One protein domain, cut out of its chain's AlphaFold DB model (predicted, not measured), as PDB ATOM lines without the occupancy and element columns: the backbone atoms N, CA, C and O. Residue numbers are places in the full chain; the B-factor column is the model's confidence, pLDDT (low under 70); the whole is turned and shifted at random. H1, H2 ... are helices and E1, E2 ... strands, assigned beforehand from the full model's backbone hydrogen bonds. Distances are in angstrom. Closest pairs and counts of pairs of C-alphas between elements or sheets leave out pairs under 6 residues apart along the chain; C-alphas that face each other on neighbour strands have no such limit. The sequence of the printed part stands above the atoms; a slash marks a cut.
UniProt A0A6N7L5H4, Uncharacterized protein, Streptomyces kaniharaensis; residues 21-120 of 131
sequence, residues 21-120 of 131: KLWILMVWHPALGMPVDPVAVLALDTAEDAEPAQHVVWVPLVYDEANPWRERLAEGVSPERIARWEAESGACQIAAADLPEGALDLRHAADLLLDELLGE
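What this domain is: This is residues 21 to 120 of the 131 residues of an uncharacterized protein of Streptomyces kaniharaensis (UniProt A0A6N7L5H4). A strongly twisted four-stranded sheet is the middle layer, with the long helix H3 running along E2 on one face and two short helices, H1 and H2, over the other. The turns near Ala 31 and Asp 49 lie toward opposite ends of the longest axis. The printed part has 100 residues, with four named strands and three named helices in the order E1 E2 E3 H1 H2 E4 H3. The sheet, E3 E2 E1 E4, is all antiparallel; the class is mixed, helices and strands. It is compact, with a radius of gyration of the C-alphas of 13.2 A and spans of 42 by 30 by 20 A.

How they stand to each other: E1, residues 21 to 29, and E2, residues 34 to 45, form a hairpin, with N 23 and O 42 2.8 A apart; E2 bends by 71 degrees at residue 37. E2 and E3, residues 54 to 58, form another, with N 43 and O 55 2.8 A apart. E1, E2 and E3 are a meander, each strand the antiparallel neighbour of the one before. H1, residues 67 to 74, is on the sheet at a height of 9.4 A, along the strands. H2, residues 79 to 87, is on the same face at 8.9 A, slantwise to the strands. E4, residues 92 to 97, is an edge strand beside E1, with N 24 and O 95 2.8 A apart. H3, residues 106 to 119, is on the opposite face, giving three layers; its closest C-alphas with E2 are Ala 43 and Ala 110, 5.9 A. In H1, H2 and H3 every O i to N i+4 pair is within hydrogen-bond range.

Where its parts are: E1 begins at C-alpha 21 (13.419, 93.933, 9.242); E2 is 29.0 A long. H3, 19.9 A, ends at C-alpha 119 (-7.195, 93.962, 12.630).

The domain as a whole: The printed part has no cut and no long link. pLDDT is under 70 at residues 48 to 52, 62 to 63 and 120.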
ATOM      1  N   LYS A  21      13.816  94.373   7.913       92.44
ATOM      2  CA  LYS A  21      13.419  93.933   9.242       92.44
ATOM      3  C   LYS A  21      12.364  94.871   9.795       92.44
ATOM      4  O   LYS A  21      12.413  96.083   9.561       92.44
ATOM      5  N   LEU A  22      11.418  94.287  10.519       94.44
ATOM      6  CA  LEU A  22      10.310  94.991  11.142       94.44
ATOM      7  C   LEU A  22      10.373  94.844  12.656       94.44
ATOM      8  O   LEU A  22      10.770  93.805  13.187       94.44
ATOM      9  N   TRP A  23       9.928  95.890  13.338       96.12
ATOM     10  CA  TRP A  23       9.760  95.896  14.778       96.12
ATOM     11  C   TRP A  23       8.482  96.609  15.185       96.12
ATOM     12  O   TRP A  23       8.082  97.610  14.589       96.12
ATOM     13  N   ILE A  24       7.896  96.130  16.275       94.94
ATOM     14  CA  ILE A  24       6.750  96.745  16.932       94.94
ATOM     15  C   ILE A  24       7.273  97.557  18.111       94.94
ATOM     16  O   ILE A  24       7.939  97.026  19.003       94.94
ATOM     17  N   LEU A  25       6.969  98.853  18.115       94.31
ATOM     18  CA  LEU A  25       7.273  99.753  19.220       94.31
ATOM     19  C   LEU A  25       6.110  99.717  20.208       94.31
ATOM     20  O   LEU A  25       4.978 100.035  19.845       94.31
ATOM     21  N   MET A  26       6.397  99.355  21.453       93.00
ATOM     22  CA  MET A  26       5.408  99.195  22.515       93.00
ATOM     23  C   MET A  26       5.692 100.116  23.698       93.00
ATOM     24  O   MET A  26       6.841 100.492  23.969       93.00
ATOM     25  N   VAL A  27       4.635 100.462  24.424       91.62
ATOM     26  CA  VAL A  27       4.688 101.257  25.655       91.62
ATOM     27  C   VAL A  27       3.955 100.565  26.797       91.62
ATOM     28  O   VAL A  27       3.225  99.589  26.613       91.62
ATOM     29  N   TRP A  28       4.202 101.058  28.008       88.69
ATOM     30  CA  TRP A  28       3.605 100.560  29.238       88.69
ATOM     31  C   TRP A  28       2.080 100.610  29.198       88.69
ATOM     32  O   TRP A  28       1.488 101.687  29.214       88.69
ATOM     33  N   HIS A  29       1.446  99.440  29.261       85.56
ATOM     34  CA  HIS A  29       0.006  99.333  29.404       85.56
ATOM     35  C   HIS A  29      -0.365  99.361  30.898       85.56
ATOM     36  O   HIS A  29      -0.113  98.385  31.618       85.56
ATOM     37  N   PRO A  30      -0.988 100.439  31.412       80.50
ATOM     38  CA  PRO A  30      -1.177 100.630  32.850       80.50
ATOM     39  C   PRO A  30      -2.062  99.556  33.491       80.50
ATOM     40  O   PRO A  30      -1.817  99.170  34.630       80.50
ATOM     41  N   ALA A  31      -3.057  99.036  32.765       84.31
ATOM     42  CA  ALA A  31      -3.959  98.016  33.300       84.31
ATOM     43  C   ALA A  31      -3.338  96.610  33.337       84.31
ATOM     44  O   ALA A  31      -3.765  95.781  34.135       84.31
ATOM     45  N   LEU A  32      -2.340  96.343  32.484       82.81
ATOM     46  CA  LEU A  32      -1.655  95.045  32.428       82.81
ATOM     47  C   LEU A  32      -0.321  95.069  33.184       82.81
ATOM     48  O   LEU A  32       0.222  94.014  33.492       82.81
ATOM     49  N   GLY A  33       0.195  96.258  33.509       84.88
ATOM     50  CA  GLY A  33       1.444  96.416  34.247       84.88
ATOM     51  C   GLY A  33       2.658  95.905  33.469       84.88
ATOM     52  O   GLY A  33       3.577  95.360  34.077       84.88
ATOM     53  N   MET A  34       2.642  96.026  32.140       86.19
ATOM     54  CA  MET A  34       3.721  95.574  31.259       86.19
ATOM     55  C   MET A  34       3.732  96.359  29.936       86.19
ATOM     56  O   MET A  34       2.689  96.893  29.548       86.19
ATOM     57  N   PRO A  35       4.878  96.463  29.235       84.38
ATOM     58  CA  PRO A  35       5.000  97.264  28.022       84.38
ATOM     59  C   PRO A  35       4.575  96.487  26.771       84.38
ATOM     60  O   PRO A  35       5.408  95.988  26.022       84.38
ATOM     61  N   VAL A  36       3.262  96.359  26.594       86.69
ATOM     62  CA  VAL A  36       2.629  95.554  25.532       86.69
ATOM     63  C   VAL A  36       1.666  96.352  24.659       86.69
ATOM     64  O   VAL A  36       1.012  95.763  23.809       86.69
ATOM     65  N   ASP A  37       1.534  97.660  24.880       88.69
ATOM     66  CA  ASP A  37       0.619  98.489  24.094       88.69
ATOM     67  C   ASP A  37       1.327  98.983  22.821       88.69
ATOM     68  O   ASP A  37       2.276  99.769  22.947       88.69
ATOM     69  N   PRO A  38       0.965  98.502  21.615       90.25
ATOM     70  CA  PRO A  38       1.649  98.874  20.383       90.25
ATOM     71  C   PRO A  38       1.324 100.319  19.995       90.25
ATOM     72  O   PRO A  38       0.166 100.724  19.926       90.25
ATOM     73  N   VAL A  39       2.358 101.100  19.679       92.38
ATOM     74  CA  VAL A  39       2.213 102.515  19.293       92.38
ATOM     75  C   VAL A  39       2.727 102.832  17.896       92.38
ATOM     76  O   VAL A  39       2.329 103.841  17.309       92.38
ATOM     77  N   ALA A  40       3.606 101.995  17.345       93.19
ATOM     78  CA  ALA A  40       4.124 102.159  15.994       93.19
ATOM     79  C   ALA A  40       4.752 100.873  15.460       93.19
ATOM     80  O   ALA A  40       5.165 100.001  16.225       93.19
ATOM     81  N   VAL A  41       4.913 100.833  14.142       94.38
ATOM     82  CA  VAL A  41       5.749  99.868  13.431       94.38
ATOM     83  C   VAL A  41       6.962 100.599  12.866       94.38
ATOM     84  O   VAL A  41       6.820 101.635  12.214       94.38
ATOM     85  N   LEU A  42       8.152 100.063  13.123       94.69
ATOM     86  CA  LEU A  42       9.420 100.499  12.545       94.69
ATOM     87  C   LEU A  42       9.875  99.464  11.516       94.69
ATOM     88  O   LEU A  42       9.987  98.285  11.833       94.69
ATOM     89  N   ALA A  43      10.208  99.928  10.321       93.88
ATOM     90  CA  ALA A  43      10.826  99.135   9.274       93.88
ATOM     91  C   ALA A  43      12.210  99.692   8.940       93.88
ATOM     92  O   ALA A  43      12.375 100.908   8.799       93.88
ATOM     93  N   LEU A  44      13.197  98.806   8.811       92.06
ATOM     94  CA  LEU A  44      14.573  99.152   8.462       92.06
ATOM     95  C   LEU A  44      15.087  98.223   7.366       92.06
ATOM     96  O   LEU A  44      14.962  97.004   7.476       92.06
ATOM     97  N   ASP A  45      15.713  98.801   6.348       90.31
ATOM     98  CA  ASP A  45      16.526  98.053   5.400       90.31
ATOM     99  C   ASP A  45      17.928  97.875   5.987       90.31
ATOM    100  O   ASP A  45      18.623  98.858   6.252       90.31
ATOM    101  N   THR A  46      18.329  96.625   6.230       84.44
ATOM    102  CA  THR A  46      19.646  96.289   6.786       84.44
ATOM    103  C   THR A  46      20.649  95.833   5.726       84.44
ATOM    104  O   THR A  46      21.609  95.145   6.069       84.44
ATOM    105  N   ALA A  47      20.432  96.156   4.448       83.25
ATOM    106  CA  ALA A  47      21.402  95.876   3.391       83.25
ATOM    107  C   ALA A  47      22.752  96.571   3.667       83.25
ATOM    108  O   ALA A  47      22.793  97.762   3.962       83.25
ATOM    109  N   GLU A  48      23.864  95.836   3.539       69.81
ATOM    110  CA  GLU A  48      25.215  96.334   3.863       69.81
ATOM    111  C   GLU A  48      25.709  97.452   2.919       69.81
ATOM    112  O   GLU A  48      26.553  98.256   3.310       69.81
ATOM    113  N   ASP A  49      25.164  97.529   1.698       66.31
ATOM    114  CA  ASP A  49      25.632  98.424   0.625       66.31
ATOM    115  C   ASP A  49      24.749  99.672   0.398       66.31
ATOM    116  O   ASP A  49      25.018 100.464  -0.511       66.31
ATOM    117  N   ALA A  50      23.695  99.869   1.194       58.84
ATOM    118  CA  ALA A  50      22.765 100.992   1.051       58.84
ATOM    119  C   ALA A  50      22.738 101.875   2.307       58.84
ATOM    120  O   ALA A  50      22.948 101.404   3.423       58.84
ATOM    121  N   GLU A  51      22.442 103.171   2.141       63.56
ATOM    122  CA  GLU A  51      22.003 103.980   3.283       63.56
ATOM    123  C   GLU A  51      20.755 103.314   3.880       63.56
ATOM    124  O   GLU A  51      19.819 103.036   3.124       63.56
ATOM    125  N   PRO A  52      20.726 103.040   5.198       65.38
ATOM    126  CA  PRO A  52      19.627 102.311   5.810       65.38
ATOM    127  C   PRO A  52      18.330 103.093   5.615       65.38
ATOM    128  O   PRO A  52      18.104 104.142   6.225       65.38
ATOM    129  N   ALA A  53      17.471 102.587   4.733       79.88
ATOM    130  CA  ALA A  53      16.152 103.147   4.524       79.88
ATOM    131  C   ALA A  53      15.292 102.792   5.741       79.88
ATOM    132  O   ALA A  53      15.091 101.618   6.047       79.88
ATOM    133  N   GLN A  54      14.796 103.811   6.445       88.00
ATOM    134  CA  GLN A  54      13.904 103.641   7.591       88.00
ATOM    135  C   GLN A  54      12.500 104.161   7.277       88.00
ATOM    136  O   GLN A  54      12.331 105.217   6.661       88.00
ATOM    137  N   HIS A  55      11.486 103.456   7.765       92.31
ATOM    138  CA  HIS A  55      10.102 103.908   7.736       92.31
ATOM    139  C   HIS A  55       9.424 103.638   9.075       92.31
ATOM    140  O   HIS A  55       9.644 102.600   9.687       92.31
ATOM    141  N   VAL A  56       8.609 104.585   9.539       92.81
ATOM    142  CA  VAL A  56       7.852 104.453  10.787       92.81
ATOM    143  C   VAL A  56       6.401 104.802  10.513       92.81
ATOM    144  O   VAL A  56       6.117 105.902  10.032       92.81
ATOM    145  N   VAL A  57       5.500 103.888  10.866       92.94
ATOM    146  CA  VAL A  57       4.051 104.089  10.787       92.94
ATOM    147  C   VAL A  57       3.485 104.084  12.200       92.94
ATOM    148  O   VAL A  57       3.726 103.160  12.973       92.94
ATOM    149  N   TRP A  58       2.766 105.145  12.560       91.88
ATOM    150  CA  TRP A  58       2.218 105.334  13.904       91.88
ATOM    151  C   TRP A  58       0.779 104.839  13.988       91.88
ATOM    152  O   TRP A  58      -0.017 105.081  13.079       91.88
ATOM    153  N   VAL A  59       0.420 104.240  15.123       88.31
ATOM    154  CA  VAL A  59      -0.974 103.915  15.435       88.31
ATOM    155  C   VAL A  59      -1.761 105.231  15.616       88.31
ATOM    156  O   VAL A  59      -1.371 106.065  16.439       88.31
ATOM    157  N   PRO A  60      -2.879 105.454  14.894       78.19
ATOM    158  CA  PRO A  60      -3.554 106.759  14.858       78.19
ATOM    159  C   PRO A  60      -4.112 107.292  16.189       78.19
ATOM    160  O   PRO A  60      -4.355 108.492  16.296       78.19
ATOM    161  N   LEU A  61      -4.370 106.436  17.185       71.44
ATOM    162  CA  LEU A  61      -5.113 106.809  18.400       71.44
ATOM    163  C   LEU A  61      -4.246 107.062  19.645       71.44
ATOM    164  O   LEU A  61      -4.785 107.501  20.653       71.44
ATOM    165  N   VAL A  62      -2.932 106.831  19.582       67.69
ATOM    166  CA  VAL A  62      -2.031 106.803  20.761       67.69
ATOM    167  C   VAL A  62      -0.940 107.869  20.677       67.69
ATOM    168  O   VAL A  62       0.253 107.620  20.855       67.69
ATOM    169  N   TYR A  63      -1.338 109.090  20.306       67.19
ATOM    170  CA  TYR A  63      -0.379 110.155  20.025       67.19
ATOM    171  C   TYR A  63       0.436 110.561  21.257       67.19
ATOM    172  O   TYR A  63       1.635 110.773  21.103       67.19
ATOM    173  N   ASP A  64      -0.151 110.677  22.442       76.38
ATOM    174  CA  ASP A  64       0.589 111.158  23.617       76.38
ATOM    175  C   ASP A  64       1.447 110.050  24.238       76.38
ATOM    176  O   ASP A  64       2.591 110.284  24.635       76.38
ATOM    177  N   GLU A  65       0.939 108.820  24.240       80.19
ATOM    178  CA  GLU A  65       1.615 107.632  24.752       80.19
ATOM    179  C   GLU A  65       2.851 107.273  23.915       80.19
ATOM    180  O   GLU A  65       3.839 106.767  24.444       80.19
ATOM    181  N   ALA A  66       2.845 107.610  22.623       85.38
ATOM    182  CA  ALA A  66       3.961 107.407  21.703       85.38
ATOM    183  C   ALA A  66       5.145 108.380  21.897       85.38
ATOM    184  O   ALA A  66       6.201 108.181  21.287       85.38
ATOM    185  N   ASN A  67       5.009 109.437  22.709       87.62
ATOM    186  CA  ASN A  67       6.037 110.480  22.850       87.62
ATOM    187  C   ASN A  67       7.444 109.962  23.206       87.62
ATOM    188  O   ASN A  67       8.394 110.394  22.547       87.62
ATOM    189  N   PRO A  68       7.621 108.997  24.130       89.31
ATOM    190  CA  PRO A  68       8.942 108.441  24.424       89.31
ATOM    191  C   PRO A  68       9.626 107.823  23.195       89.31
ATOM    192  O   PRO A  68      10.842 107.924  23.032       89.31
ATOM    193  N   TRP A  69       8.851 107.204  22.298       92.56
ATOM    194  CA  TRP A  69       9.382 106.658  21.051       92.56
ATOM    195  C   TRP A  69       9.724 107.750  20.044       92.56
ATOM    196  O   TRP A  69      10.737 107.639  19.360       92.56
ATOM    197  N   ARG A  70       8.948 108.836  19.979       90.12
ATOM    198  CA  ARG A  70       9.269 109.973  19.103       90.12
ATOM    199  C   ARG A  70      10.595 110.623  19.461       90.12
ATOM    200  O   ARG A  70      11.381 110.901  18.562       90.12
ATOM    201  N   GLU A  71      10.855 110.826  20.750       90.62
ATOM    202  CA  GLU A  71      12.129 111.373  21.232       90.62
ATOM    203  C   GLU A  71      13.301 110.463  20.842       90.62
ATOM    204  O   GLU A  71      14.273 110.924  20.248       90.62
ATOM    205  N   ARG A  72      13.167 109.151  21.074       90.31
ATOM    206  CA  ARG A  72      14.190 108.152  20.716       90.31
ATOM    207  C   ARG A  72      14.470 108.101  19.214       90.31
ATOM    208  O   ARG A  72      15.627 108.042  18.807       90.31
ATOM    209  N   LEU A  73      13.424 108.123  18.389       90.12
ATOM    210  CA  LEU A  73      13.554 108.074  16.932       90.12
ATOM    211  C   LEU A  73      14.106 109.386  16.353       90.12
ATOM    212  O   LEU A  73      14.786 109.351  15.330       90.12
ATOM    213  N   ALA A  74      13.863 110.530  17.005       88.19
ATOM    214  CA  ALA A  74      14.410 111.824  16.591       88.19
ATOM    215  C   ALA A  74      15.942 111.884  16.699       88.19
ATOM    216  O   ALA A  74      16.587 112.603  15.937       88.19
ATOM    217  N   GLU A  75      16.540 111.103  17.601       86.00
ATOM    218  CA  GLU A  75      17.995 110.969  17.688       86.00
ATOM    219  C   GLU A  75      18.582 110.179  16.502       86.00
ATOM    220  O   GLU A  75      19.807 110.166  16.332       86.00
ATOM    221  N   GLY A  76      17.751 109.453  15.742       85.00
ATOM    222  CA  GLY A  76      18.123 108.556  14.640       85.00
ATOM    223  C   GLY A  76      17.904 107.063  14.937       85.00
ATOM    224  O   GLY A  76      17.823 106.638  16.094       85.00
ATOM    225  N   VAL A  77      17.851 106.243  13.887       87.56
ATOM    226  CA  VAL A  77      17.726 104.780  13.986       87.56
ATOM    227  C   VAL A  77      18.976 104.126  13.410       87.56
ATOM    228  O   VAL A  77      19.480 104.540  12.371       87.56
ATOM    229  N   SER A  78      19.487 103.110  14.100       86.62
ATOM    230  CA  SER A  78      20.550 102.242  13.596       86.62
ATOM    231  C   SER A  78      20.381 100.828  14.161       86.62
ATOM    232  O   SER A  78      19.753 100.679  15.220       86.62
ATOM    233  N   PRO A  79      20.945  99.793  13.516       86.19
ATOM    234  CA  PRO A  79      20.900  98.423  14.027       86.19
ATOM    235  C   PRO A  79      21.422  98.294  15.467       86.19
ATOM    236  O   PRO A  79      20.846  97.573  16.278       86.19
ATOM    237  N   GLU A  80      22.463  99.047  15.832       88.38
ATOM    238  CA  GLU A  80      23.036  99.034  17.184       88.38
ATOM    239  C   GLU A  80      22.074  99.626  18.218       88.38
ATOM    240  O   GLU A  80      21.992  99.143  19.349       88.38
ATOM    241  N   ARG A  81      21.331 100.676  17.846       90.44
ATOM    242  CA  ARG A  81      20.321 101.272  18.732       90.44
ATOM    243  C   ARG A  81      19.127 100.358  18.916       90.44
ATOM    244  O   ARG A  81      18.643 100.258  20.036       90.44
ATOM    245  N   ILE A  82      18.701  99.682  17.854       89.94
ATOM    246  CA  ILE A  82      17.639  98.680  17.926       89.94
ATOM    247  C   ILE A  82      18.046  97.561  18.882       89.94
ATOM    248  O   ILE A  82      17.323  97.306  19.838       89.94
ATOM    249  N   ALA A  83      19.240  96.986  18.712       90.31
ATOM    250  CA  ALA A  83      19.745  95.947  19.610       90.31
ATOM    251  C   ALA A  83      19.820  96.427  21.073       90.31
ATOM    252  O   ALA A  83      19.527  95.675  22.004       90.31
ATOM    253  N   ARG A  84      20.172  97.703  21.298       90.75
ATOM    254  CA  ARG A  84      20.121  98.305  22.638       90.75
ATOM    255  C   ARG A  84      18.690  98.375  23.170       90.75
ATOM    256  O   ARG A  84      18.467  98.001  24.315       90.75
ATOM    257  N   TRP A  85      17.742  98.859  22.371       92.25
ATOM    258  CA  TRP A  85      16.342  98.972  22.774       92.25
ATOM    259  C   TRP A  85      15.695  97.603  23.033       92.25
ATOM    260  O   TRP A  85      14.901  97.498  23.962       92.25
ATOM    261  N   GLU A  86      16.059  96.556  22.283       90.62
ATOM    262  CA  GLU A  86      15.597  95.176  22.517       90.62
ATOM    263  C   GLU A  86      16.091  94.630  23.866       90.62
ATOM    264  O   GLU A  86      15.356  93.937  24.569       90.62
ATOM    265  N   ALA A  87      17.325  94.969  24.253       88.75
ATOM    266  CA  ALA A  87      17.908  94.572  25.533       88.75
ATOM    267  C   ALA A  87      17.426  95.426  26.723       88.75
ATOM    268  O   ALA A  87      17.584  95.028  27.882       88.75
ATOM    269  N   GLU A  88      16.864  96.610  26.469       87.50
ATOM    270  CA  GLU A  88      16.328  97.482  27.510       87.50
ATOM    271  C   GLU A  88      15.030  96.909  28.103       87.50
ATOM    272  O   GLU A  88      14.106  96.481  27.411       87.50
ATOM    273  N   SER A  89      14.943  96.947  29.432       79.88
ATOM    274  CA  SER A  89      13.714  96.681  30.179       79.88
ATOM    275  C   SER A  89      13.210  97.988  30.780       79.88
ATOM    276  O   SER A  89      13.956  98.672  31.484       79.88
ATOM    277  N   GLY A  90      11.955  98.352  30.525       83.00
ATOM    278  CA  GLY A  90      11.399  99.605  31.027       83.00
ATOM    279  C   GLY A  90       9.983  99.894  30.543       83.00
ATOM    280  O   GLY A  90       9.225  98.989  30.206       83.00
ATOM    281  N   ALA A  91       9.632 101.181  30.528       82.06
ATOM    282  CA  ALA A  91       8.317 101.661  30.100       82.06
ATOM    283  C   ALA A  91       8.103 101.613  28.575       82.06
ATOM    284  O   ALA A  91       6.967 101.711  28.123       82.06
ATOM    285  N   CYS A  92       9.175 101.455  27.795       89.44
ATOM    286  CA  CYS A  92       9.128 101.251  26.351       89.44
ATOM    287  C   CYS A  92       9.841  99.948  26.018       89.44
ATOM    288  O   CYS A  92      10.891  99.657  26.595       89.44
ATOM    289  N   GLN A  93       9.288  99.199  25.076       92.00
ATOM    290  CA  GLN A  93       9.834  97.926  24.622       92.00
ATOM    291  C   GLN A  93       9.702  97.834  23.107       92.00
ATOM    292  O   GLN A  93       8.819  98.456  22.518       92.00
ATOM    293  N   ILE A  94      10.615  97.109  22.482       93.69
ATOM    294  CA  ILE A  94      10.621  96.874  21.045       93.69
ATOM    295  C   ILE A  94      10.731  95.374  20.822       93.69
ATOM    296  O   ILE A  94      11.544  94.711  21.464       93.69
ATOM    297  N   ALA A  95       9.906  94.851  19.925       92.56
ATOM    298  CA  ALA A  95       9.906  93.439  19.578       92.56
ATOM    299  C   ALA A  95      10.096  93.280  18.075       92.56
ATOM    300  O   ALA A  95       9.446  93.981  17.299       92.56
ATOM    301  N   ALA A  96      10.977  92.365  17.678       93.19
ATOM    302  CA  ALA A  96      11.089  91.950  16.288       93.19
ATOM    303  C   ALA A  96       9.775  91.305  15.832       93.19
ATOM    304  O   ALA A  96       9.154  90.552  16.585       93.19
ATOM    305  N   ALA A  97       9.371  91.616  14.607       92.75
ATOM    306  CA  ALA A  97       8.196  91.051  13.969       92.75
ATOM    307  C   ALA A  97       8.577  90.410  12.636       92.75
ATOM    308  O   ALA A  97       9.535  90.828  11.978       92.75
ATOM    309  N   ASP A  98       7.810  89.394  12.255       89.94
ATOM    310  CA  ASP A  98       7.967  88.746  10.963       89.94
ATOM    311  C   ASP A  98       7.554  89.699   9.833       89.94
ATOM    312  O   ASP A  98       6.722  90.594  10.007       89.94
ATOM    313  N   LEU A  99       8.161  89.519   8.660       89.81
ATOM    314  CA  LEU A  99       7.780  90.280   7.477       89.81
ATOM    315  C   LEU A  99       6.440  89.743   6.937       89.81
ATOM    316  O   LEU A  99       6.369  88.549   6.634       89.81
ATOM    317  N   PRO A 100       5.408  90.589   6.758       88.25
ATOM    318  CA  PRO A 100       4.128  90.142   6.232       88.25
ATOM    319  C   PRO A 100       4.251  89.686   4.775       88.25
ATOM    320  O   PRO A 100       5.002  90.251   3.969       88.25
ATOM    321  N   GLU A 101       3.484  88.654   4.422       86.25
ATOM    322  CA  GLU A 101       3.451  88.123   3.062       86.25
ATOM    323  C   GLU A 101       2.906  89.164   2.073       86.25
ATOM    324  O   GLU A 101       1.959  89.899   2.349       86.25
ATOM    325  N   GLY A 102       3.486  89.219   0.871       84.75
ATOM    326  CA  GLY A 102       3.016  90.121  -0.187       84.75
ATOM    327  C   GLY A 102       3.467  91.580  -0.049       84.75
ATOM    328  O   GLY A 102       3.047  92.416  -0.854       84.75
ATOM    329  N   ALA A 103       4.348  91.891   0.908       89.44
ATOM    330  CA  ALA A 103       5.021  93.183   0.971       89.44
ATOM    331  C   ALA A 103       5.758  93.493  -0.348       89.44
ATOM    332  O   ALA A 103       6.521  92.680  -0.869       89.44
ATOM    333  N   LEU A 104       5.515  94.689  -0.890       88.06
ATOM    334  CA  LEU A 104       6.068  95.132  -2.183       88.06
ATOM    335  C   LEU A 104       7.302  96.018  -2.003       88.06
ATOM    336  O   LEU A 104       8.201  96.022  -2.839       88.06
ATOM    337  N   ASP A 105       7.316  96.776  -0.914       89.81
ATOM    338  CA  ASP A 105       8.403  97.636  -0.490       89.81
ATOM    339  C   ASP A 105       8.392  97.746   1.044       89.81
ATOM    340  O   ASP A 105       7.464  97.281   1.715       89.81
ATOM    341  N   LEU A 106       9.435  98.366   1.595       90.00
ATOM    342  CA  LEU A 106       9.633  98.519   3.034       90.00
ATOM    343  C   LEU A 106       8.492  99.286   3.729       90.00
ATOM    344  O   LEU A 106       8.158  98.994   4.877       90.00
ATOM    345  N   ARG A 107       7.877 100.256   3.048       91.94
ATOM    346  CA  ARG A 107       6.750 101.016   3.597       91.94
ATOM    347  C   ARG A 107       5.479 100.179   3.590       91.94
ATOM    348  O   ARG A 107       4.800 100.117   4.607       91.94
ATOM    349  N   HIS A 108       5.207  99.494   2.483       92.81
ATOM    350  CA  HIS A 108       4.082  98.577   2.366       92.81
ATOM    351  C   HIS A 108       4.167  97.456   3.413       92.81
ATOM    352  O   HIS A 108       3.154  97.111   4.006       92.81
ATOM    353  N   ALA A 109       5.367  96.943   3.704       93.19
ATOM    354  CA  ALA A 109       5.572  95.974   4.778       93.19
ATOM    355  C   ALA A 109       5.156  96.519   6.157       93.19
ATOM    356  O   ALA A 109       4.484  95.830   6.919       93.19
ATOM    357  N   ALA A 110       5.536  97.761   6.472       93.56
ATOM    358  CA  ALA A 110       5.168  98.397   7.734       93.56
ATOM    359  C   ALA A 110       3.657  98.659   7.839       93.56
ATOM    360  O   ALA A 110       3.078  98.456   8.904       93.56
ATOM    361  N   ASP A 111       3.034  99.093   6.738       92.81
ATOM    362  CA  ASP A 111       1.590  99.332   6.661       92.81
ATOM    363  C   ASP A 111       0.805  98.019   6.848       92.81
ATOM    364  O   ASP A 111      -0.125  97.982   7.648       92.81
ATOM    365  N   LEU A 112       1.219  96.922   6.196       92.88
ATOM    366  CA  LEU A 112       0.589  95.604   6.358       92.88
ATOM    367  C   LEU A 112       0.675  95.092   7.798       92.88
ATOM    368  O   LEU A 112      -0.328  94.647   8.349       92.88
ATOM    369  N   LEU A 113       1.847  95.198   8.433       92.81
ATOM    370  CA  LEU A 113       2.003  94.784   9.827       92.81
ATOM    371  C   LEU A 113       1.147  95.648  10.767       92.81
ATOM    372  O   LEU A 113       0.562  95.139  11.719       92.81
ATOM    373  N   LEU A 114       1.037  96.954  10.504       91.44
ATOM    374  CA  LEU A 114       0.136  97.816  11.267       91.44
ATOM    375  C   LEU A 114      -1.332  97.403  11.081       91.44
ATOM    376  O   LEU A 114      -2.073  97.349  12.062       91.44
ATOM    377  N   ASP A 115      -1.751  97.103   9.854       90.56
ATOM    378  CA  ASP A 115      -3.110  96.647   9.563       90.56
ATOM    379  C   ASP A 115      -3.428  95.323  10.272       90.56
ATOM    380  O   ASP A 115      -4.522  95.175  10.816       90.56
ATOM    381  N   GLU A 116      -2.478  94.386  10.339       88.94
ATOM    382  CA  GLU A 116      -2.613  93.144  11.111       88.94
ATOM    383  C   GLU A 116      -2.784  93.426  12.611       88.94
ATOM    384  O   GLU A 116      -3.736  92.939  13.226       88.94
ATOM    385  N   LEU A 117      -1.936  94.292  13.182       86.81
ATOM    386  CA  LEU A 117      -2.019  94.697  14.590       86.81
ATOM    387  C   LEU A 117      -3.362  95.350  14.932       86.81
ATOM    388  O   LEU A 117      -3.916  95.107  16.002       86.81
ATOM    389  N   LEU A 118      -3.901  96.185  14.042       83.81
ATOM    390  CA  LEU A 118      -5.199  96.835  14.246       83.81
ATOM    391  C   LEU A 118      -6.375  95.890  13.962       83.81
ATOM    392  O   LEU A 118      -7.431  96.011  14.587       83.81
ATOM    393  N   GLY A 119      -6.201  94.952  13.032       76.75
ATOM    394  CA  GLY A 119      -7.195  93.962  12.630       76.75
ATOM    395  C   GLY A 119      -7.470  92.915  13.707       76.75
ATOM    396  O   GLY A 119      -8.635  92.578  13.932       76.75
ATOM    397  N   GLU A 120      -6.444  92.462  14.436       60.47
ATOM    398  CA  GLU A 120      -6.617  91.560  15.587       60.47
ATOM    399  C   GLU A 120      -7.432  92.194  16.733       60.47
ATOM    400  O   GLU A 120      -8.044  91.488  17.537       60.47
TER     401      GLU A 120